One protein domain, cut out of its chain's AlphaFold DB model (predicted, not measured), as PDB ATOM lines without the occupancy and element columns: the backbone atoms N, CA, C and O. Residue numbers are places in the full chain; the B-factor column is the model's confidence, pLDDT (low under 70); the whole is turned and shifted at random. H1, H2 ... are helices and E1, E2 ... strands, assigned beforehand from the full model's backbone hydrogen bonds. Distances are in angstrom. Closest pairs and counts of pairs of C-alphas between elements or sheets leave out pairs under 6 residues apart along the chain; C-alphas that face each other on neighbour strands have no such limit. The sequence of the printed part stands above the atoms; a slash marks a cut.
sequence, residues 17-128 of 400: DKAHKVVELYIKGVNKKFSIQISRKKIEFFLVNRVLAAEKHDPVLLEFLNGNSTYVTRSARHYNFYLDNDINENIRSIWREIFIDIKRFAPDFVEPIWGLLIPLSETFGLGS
ATOM      1  N   ASP A  17     274.176 218.534 220.458       87.81
ATOM      2  CA  ASP A  17     275.083 219.322 219.616       87.81
ATOM      3  C   ASP A  17     275.979 218.448 218.738       87.81
ATOM      4  O   ASP A  17     276.236 218.775 217.577       87.81
ATOM      5  N   LYS A  18     276.438 217.307 219.269       89.62
ATOM      6  CA  LYS A  18     277.223 216.338 218.499       89.62
ATOM      7  C   LYS A  18     276.366 215.712 217.398       89.62
ATOM      8  O   LYS A  18     276.820 215.651 216.257       89.62
ATOM      9  N   ALA A  19     275.119 215.345 217.704       86.75
ATOM     10  CA  ALA A  19     274.153 214.860 216.719       86.75
ATOM     11  C   ALA A  19     273.913 215.892 215.607       86.75
ATOM     12  O   ALA A  19     274.017 215.562 214.426       86.75
ATOM     13  N   HIS A  20     273.667 217.156 215.969       89.44
ATOM     14  CA  HIS A  20     273.460 218.235 215.002       89.44
ATOM     15  C   HIS A  20     274.655 218.402 214.055       89.44
ATOM     16  O   HIS A  20     274.458 218.444 212.841       89.44
ATOM     17  N   LYS A  21     275.889 218.433 214.579       90.69
ATOM     18  CA  LYS A  21     277.106 218.562 213.758       90.69
ATOM     19  C   LYS A  21     277.275 217.400 212.780       90.69
ATOM     20  O   LYS A  21     277.585 217.626 211.613       90.69
ATOM     21  N   VAL A  22     277.062 216.165 213.241       91.00
ATOM     22  CA  VAL A  22     277.170 214.964 212.394       91.00
ATOM     23  C   VAL A  22     276.132 214.998 211.270       91.00
ATOM     24  O   VAL A  22     276.481 214.797 210.107       91.00
ATOM     25  N   VAL A  23     274.879 215.327 211.593       91.38
ATOM     26  CA  VAL A  23     273.799 215.463 210.604       91.38
ATOM     27  C   VAL A  23     274.117 216.560 209.583       91.38
ATOM     28  O   VAL A  23     273.946 216.352 208.385       91.38
ATOM     29  N   GLU A  24     274.627 217.713 210.016       93.75
ATOM     30  CA  GLU A  24     274.995 218.805 209.105       93.75
ATOM     31  C   GLU A  24     276.139 218.430 208.156       93.75
ATOM     32  O   GLU A  24     276.087 218.774 206.972       93.75
ATOM     33  N   LEU A  25     277.152 217.703 208.636       94.81
ATOM     34  CA  LEU A  25     278.235 217.190 207.791       94.81
ATOM     35  C   LEU A  25     277.716 216.188 206.754       94.81
ATOM     36  O   LEU A  25     278.070 216.292 205.578       94.81
ATOM     37  N   TYR A  26     276.836 215.271 207.162       95.44
ATOM     38  CA  TYR A  26     276.196 214.325 206.248       95.44
ATOM     39  C   TYR A  26     275.384 215.049 205.165       95.44
ATOM     40  O   TYR A  26     275.578 214.804 203.973       95.44
ATOM     41  N   ILE A  27     274.544 216.015 205.556       95.81
ATOM     42  CA  ILE A  27     273.740 216.823 204.626       95.81
ATOM     43  C   ILE A  27     274.629 217.583 203.636       95.81
ATOM     44  O   ILE A  27     274.303 217.635 202.451       95.81
ATOM     45  N   LYS A  28     275.770 218.141 204.071       95.69
ATOM     46  CA  LYS A  28     276.733 218.792 203.160       95.69
ATOM     47  C   LYS A  28     277.249 217.828 202.091       95.69
ATOM     48  O   LYS A  28     277.320 218.208 200.924       95.69
ATOM     49  N   GLY A  29     277.575 216.593 202.473       96.56
ATOM     50  CA  GLY A  29     277.994 215.547 201.537       96.56
ATOM     51  C   GLY A  29     276.904 215.200 200.522       96.56
ATOM     52  O   GLY A  29     277.168 215.179 199.321       96.56
ATOM     53  N   VAL A  30     275.668 215.006 200.991       95.06
ATOM     54  CA  VAL A  30     274.494 214.725 200.145       95.06
ATOM     55  C   VAL A  30     274.236 215.870 199.161       95.06
ATOM     56  O   VAL A  30     274.141 215.633 197.959       95.06
ATOM     57  N   ASN A  31     274.197 217.113 199.644       96.81
ATOM     58  CA  ASN A  31     273.984 218.296 198.807       96.81
ATOM     59  C   ASN A  31     275.040 218.414 197.705       96.81
ATOM     60  O   ASN A  31     274.690 218.659 196.554       96.81
ATOM     61  N   LYS A  32     276.321 218.197 198.039       96.50
ATOM     62  CA  LYS A  32     277.419 218.226 197.063       96.50
ATOM     63  C   LYS A  32     277.298 217.100 196.034       96.50
ATOM     64  O   LYS A  32     277.531 217.340 194.857       96.50
ATOM     65  N   LYS A  33     276.963 215.883 196.472       97.06
ATOM     66  CA  LYS A  33     276.883 214.701 195.598       97.06
ATOM     67  C   LYS A  33     275.736 214.794 194.592       97.06
ATOM     68  O   LYS A  33     275.910 214.386 193.451       97.06
ATOM     69  N   PHE A  34     274.581 215.296 195.021       95.12
ATOM     70  CA  PHE A  34     273.361 215.310 194.210       95.12
ATOM     71  C   PHE A  34     272.997 216.695 193.661       95.12
ATOM     72  O   PHE A  34     271.958 216.833 193.026       95.12
ATOM     73  N   SER A  35     273.826 217.718 193.893       95.25
ATOM     74  CA  SER A  35     273.565 219.107 193.477       95.25
ATOM     75  C   SER A  35     272.210 219.639 193.967       95.25
ATOM     76  O   SER A  35     271.482 220.312 193.240       95.25
ATOM     77  N   ILE A  36     271.867 219.333 195.220       94.69
ATOM     78  CA  ILE A  36     270.612 219.739 195.872       94.69
ATOM     79  C   ILE A  36     270.872 220.626 197.091       94.69
ATOM     80  O   ILE A  36     272.000 220.749 197.569       94.69
ATOM     81  N   GLN A  37     269.808 221.233 197.625       93.31
ATOM     82  CA  GLN A  37     269.886 222.118 198.787       93.31
ATOM     83  C   GLN A  37     268.910 221.703 199.896       93.31
ATOM     84  O   GLN A  37     267.827 222.277 200.071       93.31
ATOM     85  N   ILE A  38     269.317 220.712 200.684       93.56
ATOM     86  CA  ILE A  38     268.651 220.291 201.921       93.56
ATOM     87  C   ILE A  38     269.370 220.926 203.118       93.56
ATOM     88  O   ILE A  38     270.583 221.121 203.104       93.56
ATOM     89  N   SER A  39     268.631 221.286 204.165       93.00
ATOM     90  CA  SER A  39     269.198 221.796 205.418       93.00
ATOM     91  C   SER A  39     268.629 221.029 206.604       93.00
ATOM     92  O   SER A  39     267.547 220.449 206.504       93.00
ATOM     93  N   ARG A  40     269.316 221.078 207.753       91.38
ATOM     94  CA  ARG A  40     268.811 220.485 209.002       91.38
ATOM     95  C   ARG A  40     267.403 220.989 209.330       91.38
ATOM     96  O   ARG A  40     266.529 220.187 209.627       91.38
ATOM     97  N   LYS A  41     267.161 222.298 209.171       89.94
ATOM     98  CA  LYS A  41     265.835 222.907 209.356       89.94
ATOM     99  C   LYS A  41     264.787 222.345 208.389       89.94
ATOM    100  O   LYS A  41     263.668 222.095 208.813       89.94
ATOM    101  N   LYS A  42     265.120 222.122 207.108       91.00
ATOM    102  CA  LYS A  42     264.171 221.522 206.150       91.00
ATOM    103  C   LYS A  42     263.751 220.113 206.574       91.00
ATOM    104  O   LYS A  42     262.588 219.780 206.405       91.00
ATOM    105  N   ILE A  43     264.670 219.324 207.133       89.19
ATOM    106  CA  ILE A  43     264.368 217.987 207.664       89.19
ATOM    107  C   ILE A  43     263.521 218.098 208.937       89.19
ATOM    108  O   ILE A  43     262.475 217.467 209.026       89.19
ATOM    109  N   GLU A  44     263.933 218.944 209.884       86.12
ATOM    110  CA  GLU A  44     263.243 219.170 211.164       86.12
ATOM    111  C   GLU A  44     261.786 219.619 210.969       86.12
ATOM    112  O   GLU A  44     260.882 219.100 211.617       86.12
ATOM    113  N   PHE A  45     261.534 220.532 210.028       88.81
ATOM    114  CA  PHE A  45     260.194 221.054 209.744       88.81
ATOM    115  C   PHE A  45     259.452 220.310 208.629       88.81
ATOM    116  O   PHE A  45     258.329 220.694 208.310       88.81
ATOM    117  N   PHE A  46     260.031 219.261 208.033       90.75
ATOM    118  CA  PHE A  46     259.418 218.555 206.901       90.75
ATOM    119  C   PHE A  46     258.005 218.071 207.236       90.75
ATOM    120  O   PHE A  46     257.061 218.379 206.510       90.75
ATOM    121  N   LEU A  47     257.860 217.362 208.358       89.19
ATOM    122  CA  LEU A  47     256.589 216.772 208.768       89.19
ATOM    123  C   LEU A  47     255.528 217.845 209.039       89.19
ATOM    124  O   LEU A  47     254.400 217.731 208.567       89.19
ATOM    125  N   VAL A  48     255.917 218.917 209.738       89.19
ATOM    126  CA  VAL A  48     255.046 220.064 210.030       89.19
ATOM    127  C   VAL A  48     254.578 220.724 208.741       89.19
ATOM    128  O   VAL A  48     253.379 220.834 208.510       89.19
ATOM    129  N   ASN A  49     255.511 221.104 207.869       90.44
ATOM    130  CA  ASN A  49     255.187 221.776 206.615       90.44
ATOM    131  C   ASN A  49     254.320 220.898 205.713       90.44
ATOM    132  O   ASN A  49     253.420 221.406 205.058       90.44
ATOM    133  N   ARG A  50     254.560 219.583 205.695       91.00
ATOM    134  CA  ARG A  50     253.766 218.640 204.909       91.00
ATOM    135  C   ARG A  50     252.328 218.550 205.408       91.00
ATOM    136  O   ARG A  50     251.418 218.661 204.598       91.00
ATOM    137  N   VAL A  51     252.118 218.350 206.711       91.56
ATOM    138  CA  VAL A  51     250.763 218.270 207.287       91.56
ATOM    139  C   VAL A  51     250.013 219.581 207.082       91.56
ATOM    140  O   VAL A  51     248.850 219.556 206.693       91.56
ATOM    141  N   LEU A  52     250.689 220.717 207.274       89.56
ATOM    142  CA  LEU A  52     250.101 222.036 207.052       89.56
ATOM    143  C   LEU A  52     249.789 222.321 205.582       89.56
ATOM    144  O   LEU A  52     248.792 222.966 205.310       89.56
ATOM    145  N   ALA A  53     250.613 221.856 204.642       89.81
ATOM    146  CA  ALA A  53     250.369 222.066 203.216       89.81
ATOM    147  C   ALA A  53     249.299 221.123 202.653       89.81
ATOM    148  O   ALA A  53     248.574 221.496 201.739       89.81
ATOM    149  N   ALA A  54     249.232 219.889 203.159       90.50
ATOM    150  CA  ALA A  54     248.261 218.906 202.701       90.50
ATOM    151  C   ALA A  54     246.887 219.088 203.350       90.50
ATOM    152  O   ALA A  54     245.910 218.646 202.765       90.50
ATOM    153  N   GLU A  55     246.829 219.637 204.570       89.50
ATOM    154  CA  GLU A  55     245.597 219.911 205.326       89.50
ATOM    155  C   GLU A  55     244.626 218.714 205.450       89.50
ATOM    156  O   GLU A  55     243.438 218.869 205.728       89.50
ATOM    157  N   LYS A  56     245.135 217.486 205.309       91.12
ATOM    158  CA  LYS A  56     244.366 216.243 205.500       91.12
ATOM    159  C   LYS A  56     244.301 215.798 206.955       91.12
ATOM    160  O   LYS A  56     243.328 215.185 207.372       91.12
ATOM    161  N   HIS A  57     245.344 216.113 207.718       90.56
ATOM    162  CA  HIS A  57     245.504 215.699 209.110       90.56
ATOM    163  C   HIS A  57     245.418 216.909 210.029       90.56
ATOM    164  O   HIS A  57     245.826 218.007 209.650       90.56
ATOM    165  N   ASP A  58     244.927 216.713 211.251       89.75
ATOM    166  CA  ASP A  58     244.955 217.782 212.245       89.75
ATOM    167  C   ASP A  58     246.407 218.072 212.672       89.75
ATOM    168  O   ASP A  58     247.070 217.187 213.225       89.75
ATOM    169  N   PRO A  59     246.921 219.302 212.491       90.12
ATOM    170  CA  PRO A  59     248.269 219.650 212.925       90.12
ATOM    171  C   PRO A  59     248.494 219.518 214.438       90.12
ATOM    172  O   PRO A  59     249.646 219.400 214.855       90.12
ATOM    173  N   VAL A  60     247.448 219.503 215.274       90.38
ATOM    174  CA  VAL A  60     247.575 219.267 216.728       90.38
ATOM    175  C   VAL A  60     248.194 217.898 217.022       90.38
ATOM    176  O   VAL A  60     248.914 217.764 218.008       90.38
ATOM    177  N   LEU A  61     248.015 216.907 216.141       89.69
ATOM    178  CA  LEU A  61     248.639 215.586 216.282       89.69
ATOM    179  C   LEU A  61     250.173 215.657 216.307       89.69
ATOM    180  O   LEU A  61     250.834 214.820 216.919       89.69
ATOM    181  N   LEU A  62     250.753 216.682 215.678       88.94
ATOM    182  CA  LEU A  62     252.196 216.898 215.667       88.94
ATOM    183  C   LEU A  62     252.733 217.414 217.002       88.94
ATOM    184  O   LEU A  62     253.931 217.280 217.248       88.94
ATOM    185  N   GLU A  63     251.892 217.982 217.872       88.75
ATOM    186  CA  GLU A  63     252.332 218.391 219.212       88.75
ATOM    187  C   GLU A  63     252.753 217.172 220.043       88.75
ATOM    188  O   GLU A  63     253.744 217.255 220.766       88.75
ATOM    189  N   PHE A  64     252.082 216.024 219.870       84.31
ATOM    190  CA  PHE A  64     252.454 214.767 220.532       84.31
ATOM    191  C   PHE A  64     253.804 214.222 220.049       84.31
ATOM    192  O   PHE A  64     254.526 213.599 220.819       84.31
ATOM    193  N   LEU A  65     254.169 214.486 218.789       82.38
ATOM    194  CA  LEU A  65     255.454 214.074 218.216       82.38
ATOM    195  C   LEU A  65     256.593 215.031 218.582       82.38
ATOM    196  O   LEU A  65     257.705 214.601 218.880       82.38
ATOM    197  N   ASN A  66     256.322 216.335 218.545       80.62
ATOM    198  CA  ASN A  66     257.341 217.371 218.705       80.62
ATOM    199  C   ASN A  66     257.527 217.822 220.161       80.62
ATOM    200  O   ASN A  66     258.480 218.550 220.449       80.62
ATOM    201  N   GLY A  67     256.591 217.483 221.054       79.94
ATOM    202  CA  GLY A  67     256.552 217.943 222.447       79.94
ATOM    203  C   GLY A  67     256.398 219.461 222.602       79.94
ATOM    204  O   GLY A  67     256.624 219.994 223.684       79.94
ATOM    205  N   ASN A  68     256.067 220.176 221.524       80.06
ATOM    206  CA  ASN A  68     256.033 221.634 221.474       80.06
ATOM    207  C   ASN A  68     254.801 222.118 220.712       80.06
ATOM    208  O   ASN A  68     254.517 221.644 219.611       80.06
ATOM    209  N   SER A  69     254.120 223.123 221.262       81.38
ATOM    210  CA  SER A  69     253.022 223.792 220.568       81.38
ATOM    211  C   SER A  69     253.524 224.839 219.584       81.38
ATOM    212  O   SER A  69     254.469 225.574 219.879       81.38
ATOM    213  N   THR A  70     252.842 224.969 218.451       81.12
ATOM    214  CA  THR A  70     253.159 225.958 217.417       81.12
ATOM    215  C   THR A  70     252.125 227.082 217.390       81.12
ATOM    216  O   THR A  70     251.053 226.988 217.990       81.12
ATOM    217  N   TYR A  71     252.424 228.160 216.663       82.69
ATOM    218  CA  TYR A  71     251.450 229.228 216.427       82.69
ATOM    219  C   TYR A  71     250.164 228.698 215.767       82.69
ATOM    220  O   TYR A  71     249.069 229.086 216.169       82.69
ATOM    221  N   VAL A  72     250.298 227.765 214.819       81.19
ATOM    222  CA  VAL A  72     249.180 227.218 214.035       81.19
ATOM    223  C   VAL A  72     248.266 226.330 214.882       81.19
ATOM    224  O   VAL A  72     247.046 226.363 214.752       81.19
ATOM    225  N   THR A  73     248.838 225.567 215.810       85.50
ATOM    226  CA  THR A  73     248.093 224.630 216.662       85.50
ATOM    227  C   THR A  73     247.535 225.281 217.931       85.50
ATOM    228  O   THR A  73     246.636 224.725 218.570       85.50
ATOM    229  N   ARG A  74     247.995 226.497 218.273       84.19
ATOM    230  CA  ARG A  74     247.664 227.218 219.516       84.19
ATOM    231  C   ARG A  74     246.170 227.297 219.800       84.19
ATOM    232  O   ARG A  74     245.773 227.139 220.951       84.19
ATOM    233  N   SER A  75     245.351 227.608 218.797       81.06
ATOM    234  CA  SER A  75     243.903 227.736 218.989       81.06
ATOM    235  C   SER A  75     243.177 226.400 218.871       81.06
ATOM    236  O   SER A  75     242.317 226.113 219.698       81.06
ATOM    237  N   ALA A  76     243.541 225.588 217.877       83.06
ATOM    238  CA  ALA A  76     242.904 224.307 217.591       83.06
ATOM    239  C   ALA A  76     242.997 223.314 218.761       83.06
ATOM    240  O   ALA A  76     242.008 222.660 219.085       83.06
ATOM    241  N   ARG A  77     244.141 223.265 219.460       85.50
ATOM    242  CA  ARG A  77     244.376 222.329 220.576       85.50
ATOM    243  C   ARG A  77     243.359 222.440 221.713       85.50
ATOM    244  O   ARG A  77     243.074 221.454 222.379       85.50
ATOM    245  N   HIS A  78     242.784 223.626 221.929       84.00
ATOM    246  CA  HIS A  78     241.798 223.836 222.992       84.00
ATOM    247  C   HIS A  78     240.456 223.158 222.697       84.00
ATOM    248  O   HIS A  78     239.664 222.991 223.623       84.00
ATOM    249  N   TYR A  79     240.212 222.766 221.443       83.56
ATOM    250  CA  TYR A  79     238.958 222.182 220.973       83.56
ATOM    251  C   TYR A  79     239.047 220.688 220.645       83.56
ATOM    252  O   TYR A  79     238.070 220.131 220.153       83.56
ATOM    253  N   ASN A  80     240.185 220.047 220.918       83.19
ATOM    254  CA  ASN A  80     240.423 218.651 220.568       83.19
ATOM    255  C   ASN A  80     240.408 217.736 221.777       83.19
ATOM    256  O   ASN A  80     240.886 218.113 222.841       83.19
ATOM    257  N   PHE A  81     239.960 216.508 221.555       88.06
ATOM    258  CA  PHE A  81     240.133 215.382 222.457       88.06
ATOM    259  C   PHE A  81     240.340 214.128 221.611       88.06
ATOM    260  O   PHE A  81     239.504 213.823 220.752       88.06
ATOM    261  N   TYR A  82     241.440 213.424 221.852       87.94
ATOM    262  CA  TYR A  82     241.787 212.185 221.165       87.94
ATOM    263  C   TYR A  82     241.943 211.054 222.163       87.94
ATOM    264  O   TYR A  82     242.511 211.250 223.236       87.94
ATOM    265  N   LEU A  83     241.484 209.866 221.786       86.62
ATOM    266  CA  LEU A  83     241.884 208.644 222.472       86.62
ATOM    267  C   LEU A  83     243.302 208.262 222.035       86.62
ATOM    268  O   LEU A  83     243.696 208.542 220.903       86.62
ATOM    269  N   ASP A  84     244.053 207.575 222.889       85.19
ATOM    270  CA  ASP A  84     245.415 207.134 222.552       85.19
ATOM    271  C   ASP A  84     245.468 206.293 221.267       85.19
ATOM    272  O   ASP A  84     246.384 206.437 220.454       85.19
ATOM    273  N   ASN A  85     244.460 205.445 221.042       84.19
ATOM    274  CA  ASN A  85     244.337 204.684 219.797       84.19
ATOM    275  C   ASN A  85     244.155 205.615 218.590       84.19
ATOM    276  O   ASN A  85     244.862 205.445 217.599       84.19
ATOM    277  N   ASP A  86     243.305 206.645 218.705       86.19
ATOM    278  CA  ASP A  86     243.094 207.632 217.641       86.19
ATOM    279  C   ASP A  86     244.408 208.359 217.316       86.19
ATOM    280  O   ASP A  86     244.762 208.505 216.146       86.19
ATOM    281  N   ILE A  87     245.163 208.799 218.330       87.44
ATOM    282  CA  ILE A  87     246.453 209.484 218.136       87.44
ATOM    283  C   ILE A  87     247.401 208.590 217.343       87.44
ATOM    284  O   ILE A  87     247.972 209.016 216.336       87.44
ATOM    285  N   ASN A  88     247.548 207.341 217.781       86.06
ATOM    286  CA  ASN A  88     248.433 206.389 217.135       86.06
ATOM    287  C   ASN A  88     247.998 206.103 215.698       86.06
ATOM    288  O   ASN A  88     248.824 206.186 214.795       86.06
ATOM    289  N   GLU A  89     246.725 205.806 215.452       87.44
ATOM    290  CA  GLU A  89     246.202 205.547 214.107       87.44
ATOM    291  C   GLU A  89     246.392 206.737 213.163       87.44
ATOM    292  O   GLU A  89     246.831 206.557 212.024       87.44
ATOM    293  N   ASN A  90     246.153 207.960 213.637       89.50
ATOM    294  CA  ASN A  90     246.344 209.159 212.827       89.50
ATOM    295  C   ASN A  90     247.830 209.412 212.517       89.50
ATOM    296  O   ASN A  90     248.190 209.638 211.361       89.50
ATOM    297  N   ILE A  91     248.723 209.305 213.509       89.06
ATOM    298  CA  ILE A  91     250.179 209.417 213.294       89.06
ATOM    299  C   ILE A  91     250.661 208.347 212.308       89.06
ATOM    300  O   ILE A  91     251.459 208.623 211.409       89.06
ATOM    301  N   ARG A  92     250.140 207.126 212.439       88.56
ATOM    302  CA  ARG A  92     250.390 206.029 211.507       88.56
ATOM    303  C   ARG A  92     249.920 206.364 210.094       88.56
ATOM    304  O   ARG A  92     250.635 206.085 209.135       88.56
ATOM    305  N   SER A  93     248.755 206.984 209.938       90.50
ATOM    306  CA  SER A  93     248.273 207.423 208.626       90.50
ATOM    307  C   SER A  93     249.215 208.447 207.988       90.50
ATOM    308  O   SER A  93     249.588 208.282 206.826       90.50
ATOM    309  N   ILE A  94     249.673 209.446 208.752       91.50
ATOM    310  CA  ILE A  94     250.607 210.477 208.266       91.50
ATOM    311  C   ILE A  94     251.877 209.837 207.694       91.50
ATOM    312  O   ILE A  94     252.318 210.171 206.593       91.50
ATOM    313  N   TRP A  95     252.472 208.895 208.423       90.31
ATOM    314  CA  TRP A  95     253.699 208.248 207.971       90.31
ATOM    315  C   TRP A  95     253.483 207.270 206.812       90.31
ATOM    316  O   TRP A  95     254.328 207.215 205.918       90.31
ATOM    317  N   ARG A  96     252.357 206.544 206.770       90.69
ATOM    318  CA  ARG A  96     252.002 205.694 205.619       90.69
ATOM    319  C   ARG A  96     251.953 206.509 204.331       90.69
ATOM    320  O   ARG A  96     252.518 206.091 203.326       90.69
ATOM    321  N   GLU A  97     251.354 207.698 204.365       92.00
ATOM    322  CA  GLU A  97     251.341 208.608 203.214       92.00
ATOM    323  C   GLU A  97     252.749 209.039 202.785       92.00
ATOM    324  O   GLU A  97     253.035 209.126 201.591       92.00
ATOM    325  N   ILE A  98     253.646 209.291 203.743       91.94
ATOM    326  CA  ILE A  98     255.046 209.636 203.457       91.94
ATOM    327  C   ILE A  98     255.771 208.461 202.797       91.94
ATOM    328  O   ILE A  98     256.495 208.662 201.824       91.94
ATOM    329  N   PHE A  99     255.578 207.237 203.285       92.75
ATOM    330  CA  PHE A  99     256.216 206.055 202.705       92.75
ATOM    331  C   PHE A  99     255.694 205.730 201.312       92.75
ATOM    332  O   PHE A  99     256.491 205.387 200.439       92.75
ATOM    333  N   ILE A 100     254.391 205.903 201.074       92.88
ATOM    334  CA  ILE A 100     253.807 205.805 199.733       92.88
ATOM    335  C   ILE A 100     254.511 206.781 198.787       92.88
ATOM    336  O   ILE A 100     254.911 206.385 197.695       92.88
ATOM    337  N   ASP A 101     254.718 208.031 199.205       92.69
ATOM    338  CA  ASP A 101     255.429 209.011 198.386       92.69
ATOM    339  C   ASP A 101     256.896 208.640 198.161       92.69
ATOM    340  O   ASP A 101     257.376 208.752 197.037       92.69
ATOM    341  N   ILE A 102     257.607 208.151 199.180       93.69
ATOM    342  CA  ILE A 102     258.993 207.683 199.020       93.69
ATOM    343  C   ILE A 102     259.056 206.555 197.987       93.69
ATOM    344  O   ILE A 102     259.886 206.608 197.082       93.69
ATOM    345  N   LYS A 103     258.141 205.583 198.060       95.56
ATOM    346  CA  LYS A 103     258.073 204.455 197.119       95.56
ATOM    347  C   LYS A 103     257.812 204.876 195.676       95.56
ATOM    348  O   LYS A 103     258.253 204.183 194.766       95.56
ATOM    349  N   ARG A 104     257.164 206.025 195.439       95.31
ATOM    350  CA  ARG A 104     257.011 206.581 194.078       95.31
ATOM    351  C   ARG A 104     258.352 206.943 193.441       95.31
ATOM    352  O   ARG A 104     258.471 206.873 192.224       95.31
ATOM    353  N   PHE A 105     259.345 207.323 194.246       92.88
ATOM    354  CA  PHE A 105     260.681 207.710 193.777       92.88
ATOM    355  C   PHE A 105     261.744 206.629 194.014       92.88
ATOM    356  O   PHE A 105     262.774 206.630 193.347       92.88
ATOM    357  N   ALA A 106     261.499 205.713 194.949       94.75
ATOM    358  CA  ALA A 106     262.367 204.592 195.284       94.75
ATOM    359  C   ALA A 106     261.517 203.330 195.524       94.75
ATOM    360  O   ALA A 106     261.204 203.026 196.678       94.75
ATOM    361  N   PRO A 107     261.127 202.592 194.466       94.75
ATOM    362  CA  PRO A 107     260.240 201.429 194.583       94.75
ATOM    363  C   PRO A 107     260.760 200.334 195.524       94.75
ATOM    364  O   PRO A 107     259.968 199.704 196.221       94.75
ATOM    365  N   ASP A 108     262.083 200.175 195.609       95.50
ATOM    366  CA  ASP A 108     262.752 199.198 196.481       95.50
ATOM    367  C   ASP A 108     262.845 199.651 197.950       95.50
ATOM    368  O   ASP A 108     263.474 198.990 198.779       95.50
ATOM    369  N   PHE A 109     262.253 200.799 198.302       94.00
ATOM    370  CA  PHE A 109     262.226 201.279 199.677       94.00
ATOM    371  C   PHE A 109     261.458 200.305 200.578       94.00
ATOM    372  O   PHE A 109     260.243 200.111 200.449       94.00
ATOM    373  N   VAL A 110     262.176 199.740 201.546       91.50
ATOM    374  CA  VAL A 110     261.610 198.893 202.592       91.50
ATOM    375  C   VAL A 110     261.096 199.781 203.720       91.50
ATOM    376  O   VAL A 110     261.860 200.523 204.338       91.50
ATOM    377  N   GLU A 111     259.794 199.703 203.992       88.31
ATOM    378  CA  GLU A 111     259.189 200.448 205.096       88.31
ATOM    379  C   GLU A 111     259.767 199.993 206.445       88.31
ATOM    380  O   GLU A 111     259.940 198.790 206.667       88.31
ATOM    381  N   PRO A 112     260.045 200.927 207.373       84.69
ATOM    382  CA  PRO A 112     260.437 200.573 208.728       84.69
ATOM    383  C   PRO A 112     259.358 199.725 209.407       84.69
ATOM    384  O   PRO A 112     258.172 200.046 209.334       84.69
ATOM    385  N   ILE A 113     259.770 198.682 210.132       77.00
ATOM    386  CA  ILE A 113     258.852 197.885 210.954       77.00
ATOM    387  C   ILE A 113     258.344 198.763 212.094       77.00
ATOM    388  O   ILE A 113     259.127 199.289 212.886       77.00
ATOM    389  N   TRP A 114     257.027 198.914 212.191       71.44
ATOM    390  CA  TRP A 114     256.403 199.545 213.346       71.44
ATOM    391  C   TRP A 114     256.074 198.470 214.363       71.44
ATOM    392  O   TRP A 114     255.575 197.406 213.996       71.44
ATOM    393  N   GLY A 115     256.334 198.747 215.640       64.62
ATOM    394  CA  GLY A 115     255.855 197.879 216.710       64.62
ATOM    395  C   GLY A 115     254.348 197.647 216.572       64.62
ATOM    396  O   GLY A 115     253.612 198.521 216.098       64.62
ATOM    397  N   LEU A 116     253.875 196.463 216.963       63.72
ATOM    398  CA  LEU A 116     252.440 196.211 217.068       63.72
ATOM    399  C   LEU A 116     251.822 197.284 217.971       63.72
ATOM    400  O   LEU A 116     252.392 197.633 219.004       63.72
ATOM    401  N   LEU A 117     250.678 197.838 217.552       64.75
ATOM    402  CA  LEU A 117     249.862 198.622 218.475       64.75
ATOM    403  C   LEU A 117     249.378 197.618 219.510       64.75
ATOM    404  O   LEU A 117     248.563 196.760 219.182       64.75
ATOM    405  N   ILE A 118     249.946 197.669 220.707       65.50
ATOM    406  CA  ILE A 118     249.430 196.907 221.835       65.50
ATOM    407  C   ILE A 118     248.300 197.771 222.388       65.50
ATOM    408  O   ILE A 118     248.589 198.877 222.855       65.50
ATOM    409  N   PRO A 119     247.030 197.337 222.285       62.91
ATOM    410  CA  PRO A 119     245.938 198.063 222.905       62.91
ATOM    411  C   PRO A 119     246.258 198.188 224.391       62.91
ATOM    412  O   PRO A 119     246.530 197.184 225.054       62.91
ATOM    413  N   LEU A 120     246.272 199.415 224.903       65.94
ATOM    414  CA  LEU A 120     246.364 199.614 226.340       65.94
ATOM    415  C   LEU A 120     245.123 198.983 226.983       65.94
ATOM    416  O   LEU A 120     244.025 199.053 226.429       65.94
ATOM    417  N   SER A 121     245.303 198.353 228.145       67.12
ATOM    418  CA  SER A 121     244.195 197.769 228.912       67.12
ATOM    419  C   SER A 121     243.155 198.816 229.317       67.12
ATOM    420  O   SER A 121     241.992 198.482 229.519       67.12
ATOM    421  N   GLU A 122     243.571 200.082 229.399       70.75
ATOM    422  CA  GLU A 122     242.722 201.240 229.644       70.75
ATOM    423  C   GLU A 122     242.906 202.260 228.517       70.75
ATOM    424  O   GLU A 122     244.028 202.601 228.143       70.75
ATOM    425  N   THR A 123     241.802 202.762 227.966       68.44
ATOM    426  CA  THR A 123     241.835 203.851 226.986       68.44
ATOM    427  C   THR A 123     241.966 205.182 227.712       68.44
ATOM    428  O   THR A 123     241.025 205.597 228.395       68.44
ATOM    429  N   PHE A 124     243.090 205.875 227.541       76.25
ATOM    430  CA  PHE A 124     243.244 207.244 228.019       76.25
ATOM    431  C   PHE A 124     242.883 208.245 226.916       76.25
ATOM    432  O   PHE A 124     243.009 207.970 225.718       76.25
ATOM    433  N   GLY A 125     242.377 209.403 227.335       82.31
ATOM    434  CA  GLY A 125     242.023 210.497 226.447       82.31
ATOM    435  C   GLY A 125     242.871 211.728 226.727       82.31
ATOM    436  O   GLY A 125     243.006 212.150 227.875       82.31
ATOM    437  N   LEU A 126     243.423 212.326 225.676       85.06
ATOM    438  CA  LEU A 126     244.270 213.510 225.750       85.06
ATOM    439  C   LEU A 126     243.598 214.695 225.055       85.06
ATOM    440  O   LEU A 126     243.172 214.613 223.902       85.06
ATOM    441  N   GLY A 127     243.545 215.828 225.758       85.94
ATOM    442  CA  GLY A 127     243.048 217.092 225.224       85.94
ATOM    443  C   GLY A 127     242.056 217.796 226.149       85.94
ATOM    444  O   GLY A 127     242.183 217.793 227.370       85.94
ATOM    445  N   SER A 128     241.083 218.464 225.545       86.12
ATOM    446  CA  SER A 128     240.116 219.324 226.205       86.12
ATOM    447  C   SER A 128     239.025 218.526 226.907       86.12
ATOM    448  O   SER A 128     238.206 217.873 226.257       86.12
TER     449      SER A 128
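AT A GLANCE: This is residues 17 to 128 of the 400 residues of an uncharacterized protein of Enterovibrio sp. CAIM 600 (UniProt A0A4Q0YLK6). A long helix, H6, is crossed near its middle by the shorter helix H3, with a gap between them, and H4 meets H6 near its start; a small pair of strands, E1 and E2, lies at that same end with H5 close by, while H1 lies toward the opposite end and touches H2 alone among the helices. From the last residue of H6, residues 106 to 124 fold back as a long unnamed stretch to E2. The printed part has 112 residues, with six named helices and two named strands in the order H1 H2 H3 H4 H5 E1 H6 E2; the sheet, E1 - E2, is antiparallel and the class is mostly helix. The whole is loose, with a radius of gyration of the C-alphas of 16.8 A and spans of 49 by 33 by 30 A.

HOW THE PARTS SIT: H1, residues 17 to 34, touches H2, residues 40 to 44, with residues 20 to 27 alone; the closest C-alphas are those of Glu 24 and Arg 40, 6.4 A apart. H2 and H3, residues 46 to 54, meet only through their link. H3 is close to but not clearly touching H4, residues 61 to 66, at a shallow tilt of 16 degrees, opposite ways; the closest C-alphas are those of Val 48 and Leu 62, 7.1 A apart. H5, residues 73 to 79, is close to but not clearly touching H4, with the closest C-alphas, those of Glu 63 and Thr 73, 8.0 A apart. E1, residues 81 to 83, and E2, residues 125 to 127, are antiparallel neighbours at 155 degrees; N 82 and O 126 are 2.9 A apart, and N 126 and O 82 are 2.8 A apart, both within hydrogen-bond range. H6, residues 84 to 105, only just touches H4, with 3 pairs of C-alphas within 8 A, made by its residues 87 to 91 alone; the closest are those of Leu 61 and Ile 87, 6.7 A apart. H3 and H6 are about perpendicular, at 87 degrees, and close but not clearly touching, with the closest C-alphas, those of Val 51 and Ile 94, 7.9 A apart. H1 and H6 are apart. Every O i to N i+4 pair is within hydrogen-bond range in H1, H2 and H3; in H4 it is 1 of 2, in H6 17 of 18, and in H5 1 of 3, beside 3 of 4 O i to N i+3 pairs.

IN THESE COORDINATES: H1 begins at C-alpha 17, (275.083, 219.322, 219.616), and is 25.8 A long from first to last C-alpha. H3 is 11.9 A long and H5 10.4 A. H6 runs 32.6 A, from C-alpha 84 at (245.415, 207.134, 222.552) to C-alpha 105 at (260.681, 207.710, 193.777). E2 ends at C-alpha 127, (243.048, 217.092, 225.224).

THE WHOLE: The two C-alphas farthest apart, those of Ser 35 and Glu 122, are 50.8 A apart. The printed part has no cut. The link from H6 to E2, 19 residues, is long. Mean pLDDT of the printed part is 87.1; residues 115 to 121 and residue 123 are under 70.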